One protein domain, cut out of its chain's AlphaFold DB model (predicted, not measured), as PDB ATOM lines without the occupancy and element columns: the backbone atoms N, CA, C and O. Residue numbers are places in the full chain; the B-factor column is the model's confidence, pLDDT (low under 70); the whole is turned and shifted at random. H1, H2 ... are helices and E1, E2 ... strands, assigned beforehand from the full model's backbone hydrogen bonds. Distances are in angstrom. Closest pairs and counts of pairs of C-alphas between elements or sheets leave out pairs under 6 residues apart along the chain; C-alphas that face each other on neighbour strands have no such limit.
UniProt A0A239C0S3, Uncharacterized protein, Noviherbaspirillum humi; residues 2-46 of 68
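This is residues 2 to 46 of the 68 residues of an uncharacterized protein of Noviherbaspirillum humi (UniProt A0A239C0S3). Two strand hairpins, E1 with E2 and E3 with E4, sit side by side as one strongly twisted sheet that is curled like part of a barrel, and a single helix, H1, packs on one face of it, running along E3. The other face of the sheet has no named helix, and H1 comes in the chain between the two hairpins. The printed part has 45 residues with one named helix and four named strands, in the order E1, E2, H1, E3, E4; the sheet's order is E2, E1, E3, E4, and it is mixed, with E1 and E3 parallel. The class is mixed, helices and strands, and the whole is compact and rounded, with a radius of gyration of the C-alphas of 10.1 A and spans of 28 by 23 by 16 A.

The printed part begins at Gly 2, and strand E1 is residues 6 to 10, starting at C-alpha 6 at (1.767, 23.918, 0.492) and measuring 12.8 A from first to last C-alpha. Strand E2, residues 13 to 18, measures 15.7 A. Helix H1, residues 20 to 30, begins with C-alpha 20 at (8.748, 21.511, -4.270) and measures 15.3 A. Strand E3, residues 32 to 38, is the longest strand by residues and measures 19.0 A. Strand E4, residues 43 to 46, measures 9.6 A and ends with C-alpha 46 at (2.991, 13.199, 1.935).

In the sheet, E2 and E4 are the edge strands, and E1 and E3 are inner strands. E1 and E2 form a hairpin, antiparallel with 145 degrees between their directions; the C-alphas of Leu 7 and Val 16 face each other at 4.5 A, and N 8 and O 15 are within hydrogen-bond range at 2.8 A, as are N 15 and O 8 at 2.9 A. E1 and E3 are parallel neighbours, with 68 degrees between their directions; the C-alphas of Leu 7 and Val 37 face each other at 4.6 A, N 7 and O 36 are 2.8 A apart, and N 38 and O 7 are 2.7 A apart. E3 and E4 form the second hairpin, antiparallel at 138 degrees, with N 35 and O 44 at 2.9 A and N 46 and O 33 at 2.8 A. The pairing of E3 is staggered: it pairs with E4 over its residues 33 to 36 and with E1 over its residues 36 to 38. From edge to edge of the sheet the strands' lines turn by 103 degrees, and the way across it turns by 91 degrees. E2 and E4 are apart. H1 is on the sheet, at a height over the sheet of 7.9 A. It lies over E3 and only just over E4, on which 3 of its 11 C-alphas fall. On the local plane its line and that of E3 stand at 17 degrees, and it runs along the strands. The closest C-alphas of H1 and E3 are those of Lys 26 and Val 33, 6.2 A apart. In H1 every O i to N i+4 pair is within hydrogen-bond range.

The C-alphas farthest apart are those of Ala 11 and Ala 29, at 28.9 A, while the first and last printed C-alphas, of Gly 2 and Ile 46, are 17.9 A apart. The printed part has no cut, and none of its links is long: those from E1 to E2, E2 to H1, H1 to E3 and E3 to E4 are tight. The mean pLDDT of the printed part is 90.5, and the model's confidence is low, under 70, at residues 2 to 3.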
ATOM      1  N   GLY A   2      10.285  30.588   5.895       54.03
ATOM      2  CA  GLY A   2      10.257  29.124   5.813       54.03
ATOM      3  C   GLY A   2       9.769  28.565   4.482       54.03
ATOM      4  O   GLY A   2       8.818  29.062   3.890       54.03
ATOM      5  N   SER A   3      10.439  27.513   4.020       63.72
ATOM      6  CA  SER A   3      10.100  26.763   2.811       63.72
ATOM      7  C   SER A   3       8.865  25.882   3.037       63.72
ATOM      8  O   SER A   3       8.921  24.675   2.813       63.72
ATOM      9  N   ASP A   4       7.773  26.435   3.558       85.94
ATOM     10  CA  ASP A   4       6.601  25.640   3.916       85.94
ATOM     11  C   ASP A   4       6.013  24.983   2.667       85.94
ATOM     12  O   ASP A   4       5.789  25.625   1.634       85.94
ATOM     13  N   ILE A   5       5.818  23.667   2.755       93.69
ATOM     14  CA  ILE A   5       5.238  22.880   1.674       93.69
ATOM     15  C   ILE A   5       3.735  23.112   1.724       93.69
ATOM     16  O   ILE A   5       3.090  22.840   2.741       93.69
ATOM     17  N   VAL A   6       3.191  23.617   0.621       94.12
ATOM     18  CA  VAL A   6       1.767  23.918   0.492       94.12
ATOM     19  C   VAL A   6       1.182  23.052  -0.605       94.12
ATOM     20  O   VAL A   6       1.698  23.024  -1.723       94.12
ATOM     21  N   LEU A   7       0.098  22.360  -0.287       94.62
ATOM     22  CA  LEU A   7      -0.710  21.586  -1.212       94.62
ATOM     23  C   LEU A   7      -1.980  22.344  -1.581       94.62
ATOM     24  O   LEU A   7      -2.514  23.096  -0.778       94.62
ATOM     25  N   ILE A   8      -2.499  22.084  -2.771       93.81
ATOM     26  CA  ILE A   8      -3.851  22.452  -3.189       93.81
ATOM     27  C   ILE A   8      -4.587  21.192  -3.625       93.81
ATOM     28  O   ILE A   8      -3.994  20.299  -4.241       93.81
ATOM     29  N   ARG A   9      -5.882  21.112  -3.322       92.12
ATOM     30  CA  ARG A   9      -6.740  20.047  -3.838       92.12
ATOM     31  C   ARG A   9      -6.975  20.262  -5.330       92.12
ATOM     32  O   ARG A   9      -7.361  21.351  -5.746       92.12
ATOM     33  N   PHE A  10      -6.745  19.228  -6.134       90.56
ATOM     34  CA  PHE A  10      -6.947  19.273  -7.578       90.56
ATOM     35  C   PHE A  10      -7.603  17.978  -8.054       90.56
ATOM     36  O   PHE A  10      -6.954  16.933  -8.113       90.56
ATOM     37  N   ALA A  11      -8.892  18.059  -8.394       88.19
ATOM     38  CA  ALA A  11      -9.709  16.914  -8.791       88.19
ATOM     39  C   ALA A  11      -9.569  15.730  -7.799       88.19
ATOM     40  O   ALA A  11      -9.801  15.875  -6.592       88.19
ATOM     41  N   GLU A  12      -9.140  14.572  -8.299       88.12
ATOM     42  CA  GLU A  12      -8.960  13.320  -7.552       88.12
ATOM     43  C   GLU A  12      -7.648  13.259  -6.739       88.12
ATOM     44  O   GLU A  12      -7.307  12.217  -6.187       88.12
ATOM     45  N   GLY A  13      -6.887  14.356  -6.644       93.00
ATOM     46  CA  GLY A  13      -5.600  14.370  -5.949       93.00
ATOM     47  C   GLY A  13      -5.215  15.719  -5.353       93.00
ATOM     48  O   GLY A  13      -6.036  16.624  -5.186       93.00
ATOM     49  N   PHE A  14      -3.929  15.847  -5.033       94.25
ATOM     50  CA  PHE A  14      -3.319  17.095  -4.576       94.25
ATOM     51  C   PHE A  14      -2.176  17.509  -5.491       94.25
ATOM     52  O   PHE A  14      -1.491  16.662  -6.053       94.25
ATOM     53  N   ARG A  15      -1.926  18.811  -5.591       93.94
ATOM     54  CA  ARG A  15      -0.733  19.373  -6.234       93.94
ATOM     55  C   ARG A  15       0.042  20.205  -5.239       93.94
ATOM     56  O   ARG A  15      -0.542  20.783  -4.327       93.94
ATOM     57  N   VAL A  16       1.350  20.294  -5.428       93.69
ATOM     58  CA  VAL A  16       2.188  21.181  -4.624       93.69
ATOM     59  C   VAL A  16       2.087  22.583  -5.214       93.69
ATOM     60  O   VAL A  16       2.463  22.814  -6.359       93.69
ATOM     61  N   ALA A  17       1.562  23.519  -4.434       92.88
ATOM     62  CA  ALA A  17       1.510  24.933  -4.782       92.88
ATOM     63  C   ALA A  17       2.807  25.663  -4.403       92.88
ATOM     64  O   ALA A  17       3.177  26.634  -5.055       92.88
ATOM     65  N   ASN A  18       3.507  25.202  -3.359       92.88
ATOM     66  CA  ASN A  18       4.773  25.784  -2.921       92.88
ATOM     67  C   ASN A  18       5.685  24.744  -2.256       92.88
ATOM     68  O   ASN A  18       5.210  23.786  -1.649       92.88
ATOM     69  N   GLY A  19       6.999  24.973  -2.323       91.88
ATOM     70  CA  GLY A  19       7.978  24.193  -1.563       91.88
ATOM     71  C   GLY A  19       8.422  22.879  -2.213       91.88
ATOM     72  O   GLY A  19       8.901  22.005  -1.500       91.88
ATOM     73  N   TYR A  20       8.325  22.726  -3.542       90.88
ATOM     74  CA  TYR A  20       8.748  21.511  -4.270       90.88
ATOM     75  C   TYR A  20      10.169  21.036  -3.922       90.88
ATOM     76  O   TYR A  20      10.374  19.855  -3.650       90.88
ATOM     77  N   LEU A  21      11.150  21.947  -3.878       90.75
ATOM     78  CA  LEU A  21      12.535  21.597  -3.530       90.75
ATOM     79  C   LEU A  21      12.655  21.090  -2.087       90.75
ATOM     80  O   LEU A  21      13.379  20.136  -1.809       90.75
ATOM     81  N   HIS A  22      11.915  21.708  -1.165       91.75
ATOM     82  CA  HIS A  22      11.912  21.292   0.231       91.75
ATOM     83  C   HIS A  22      11.201  19.947   0.410       91.75
ATOM     84  O   HIS A  22      11.690  19.095   1.148       91.75
ATOM     85  N   LEU A  23      10.103  19.727  -0.318       92.31
ATOM     86  CA  LEU A  23       9.411  18.446  -0.399       92.31
ATOM     87  C   LEU A  23      10.356  17.336  -0.867       92.31
ATOM     88  O   LEU A  23      10.486  16.336  -0.169       92.31
ATOM     89  N   ALA A  24      11.037  17.527  -2.000       91.12
ATOM     90  CA  ALA A  24      11.974  16.543  -2.542       91.12
ATOM     91  C   ALA A  24      13.075  16.204  -1.525       91.12
ATOM     92  O   ALA A  24      13.248  15.043  -1.164       91.12
ATOM     93  N   SER A  25      13.718  17.227  -0.955       92.06
ATOM     94  CA  SER A  25      14.758  17.048   0.063       92.06
ATOM     95  C   SER A  25      14.266  16.275   1.296       92.06
ATOM     96  O   SER A  25      14.968  15.402   1.806       92.06
ATOM     97  N   LYS A  26      13.052  16.559   1.786       91.94
ATOM     98  CA  LYS A  26      12.482  15.863   2.951       91.94
ATOM     99  C   LYS A  26      12.086  14.426   2.634       91.94
ATOM    100  O   LYS A  26      12.346  13.545   3.452       91.94
ATOM    101  N   LEU A  27      11.499  14.188   1.464       92.31
ATOM    102  CA  LEU A  27      11.142  12.845   1.015       92.31
ATOM    103  C   LEU A  27      12.376  11.970   0.805       92.31
ATOM    104  O   LEU A  27      12.325  10.793   1.141       92.31
ATOM    105  N   ASP A  28      13.481  12.524   0.314       90.94
ATOM    106  CA  ASP A  28      14.724  11.767   0.142       90.94
ATOM    107  C   ASP A  28      15.383  11.438   1.488       90.94
ATOM    108  O   ASP A  28      15.945  10.360   1.660       90.94
ATOM    109  N   ALA A  29      15.266  12.331   2.474       90.56
ATOM    110  CA  ALA A  29      15.847  12.122   3.797       90.56
ATOM    111  C   ALA A  29      15.016  11.206   4.713       90.56
ATOM    112  O   ALA A  29      15.580  10.523   5.566       90.56
ATOM    113  N   ARG A  30      13.678  11.246   4.620       90.25
ATOM    114  CA  ARG A  30      12.774  10.595   5.593       90.25
ATOM    115  C   ARG A  30      11.671   9.741   4.979       90.25
ATOM    116  O   ARG A  30      10.963   9.071   5.720       90.25
ATOM    117  N   GLY A  31      11.471   9.785   3.664       91.19
ATOM    118  CA  GLY A  31      10.374   9.087   2.985       91.19
ATOM    119  C   GLY A  31       8.987   9.705   3.199       91.19
ATOM    120  O   GLY A  31       8.063   9.377   2.457       91.19
ATOM    121  N   GLU A  32       8.829  10.627   4.152       93.81
ATOM    122  CA  GLU A  32       7.575  11.329   4.424       93.81
ATOM    123  C   GLU A  32       7.785  12.774   4.899       93.81
ATOM    124  O   GLU A  32       8.837  13.140   5.431       93.81
ATOM    125  N   VAL A  33       6.766  13.609   4.698       94.81
ATOM    126  CA  VAL A  33       6.741  15.005   5.138       94.81
ATOM    127  C   VAL A  33       5.311  15.498   5.348       94.81
ATOM    128  O   VAL A  33       4.383  15.027   4.698       94.81
ATOM    129  N   PHE A  34       5.126  16.470   6.238       94.19
ATOM    130  CA  PHE A  34       3.840  17.128   6.449       94.19
ATOM    131  C   PHE A  34       3.773  18.446   5.680       94.19
ATOM    132  O   PHE A  34       4.748  19.197   5.638       94.19
ATOM    133  N   ALA A  35       2.619  18.719   5.084       94.25
ATOM    134  CA  ALA A  35       2.365  19.903   4.279       94.25
ATOM    135  C   ALA A  35       1.030  20.545   4.661       94.25
ATOM    136  O   ALA A  35       0.082  19.857   5.043       94.25
ATOM    137  N   ILE A  36       0.952  21.866   4.536       94.25
ATOM    138  CA  ILE A  36      -0.291  22.620   4.730       94.25
ATOM    139  C   ILE A  36      -1.154  22.435   3.485       94.25
ATOM    140  O   ILE A  36      -0.628  22.461   2.375       94.25
ATOM    141  N   VAL A  37      -2.468  22.284   3.640       93.44
ATOM    142  CA  VAL A  37      -3.390  22.263   2.497       93.44
ATOM    143  C   VAL A  37      -4.071  23.620   2.377       93.44
ATOM    144  O   VAL A  37      -4.825  24.031   3.248       93.44
ATOM    145  N   HIS A  38      -3.796  24.346   1.303       92.19
ATOM    146  CA  HIS A  38      -4.429  25.623   1.024       92.19
ATOM    147  C   HIS A  38      -5.911  25.430   0.684       92.19
ATOM    148  O   HIS A  38      -6.266  24.577  -0.129       92.19
ATOM    149  N   GLY A  39      -6.769  26.244   1.301       88.38
ATOM    150  CA  GLY A  39      -8.224  26.151   1.156       88.38
ATOM    151  C   GLY A  39      -8.879  25.052   2.001       88.38
ATOM    152  O   GLY A  39     -10.102  24.973   2.029       88.38
ATOM    153  N   GLU A  40      -8.098  24.246   2.727       86.62
ATOM    154  CA  GLU A  40      -8.602  23.236   3.659       86.62
ATOM    155  C   GLU A  40      -8.000  23.436   5.057       86.62
ATOM    156  O   GLU A  40      -6.924  24.007   5.223       86.62
ATOM    157  N   GLN A  41      -8.689  22.962   6.094       84.31
ATOM    158  CA  GLN A  41      -8.132  22.979   7.444       84.31
ATOM    159  C   GLN A  41      -7.203  21.780   7.670       84.31
ATOM    160  O   GLN A  41      -7.526  20.642   7.316       84.31
ATOM    161  N   GLY A  42      -6.070  22.039   8.326       87.94
ATOM    162  CA  GLY A  42      -5.134  21.020   8.799       87.94
ATOM    163  C   GLY A  42      -3.922  20.788   7.897       87.94
ATOM    164  O   GLY A  42      -3.640  21.534   6.960       87.94
ATOM    165  N   ILE A  43      -3.183  19.730   8.230       92.56
ATOM    166  CA  ILE A  43      -1.986  19.285   7.514       92.56
ATOM    167  C   ILE A  43      -2.252  17.941   6.845       92.56
ATOM    168  O   ILE A  43      -2.996  17.110   7.365       92.56
ATOM    169  N   ALA A  44      -1.622  17.717   5.701       94.81
ATOM    170  CA  ALA A  44      -1.593  16.427   5.042       94.81
ATOM    171  C   ALA A  44      -0.207  15.800   5.173       94.81
ATOM    172  O   ALA A  44       0.808  16.502   5.169       94.81
ATOM    173  N   LYS A  45      -0.157  14.473   5.253       95.88
ATOM    174  CA  LYS A  45       1.096  13.723   5.206       95.88
ATOM    175  C   LYS A  45       1.365  13.274   3.780       95.88
ATOM    176  O   LYS A  45       0.572  12.535   3.211       95.88
ATOM    177  N   ILE A  46       2.491  13.679   3.218       95.69
ATOM    178  CA  ILE A  46       2.991  13.199   1.935       95.69
ATOM    179  C   ILE A  46       3.990  12.084   2.220       95.69
ATOM    180  O   ILE A  46       4.870  12.248   3.060       95.69
TER     181      ILE A  46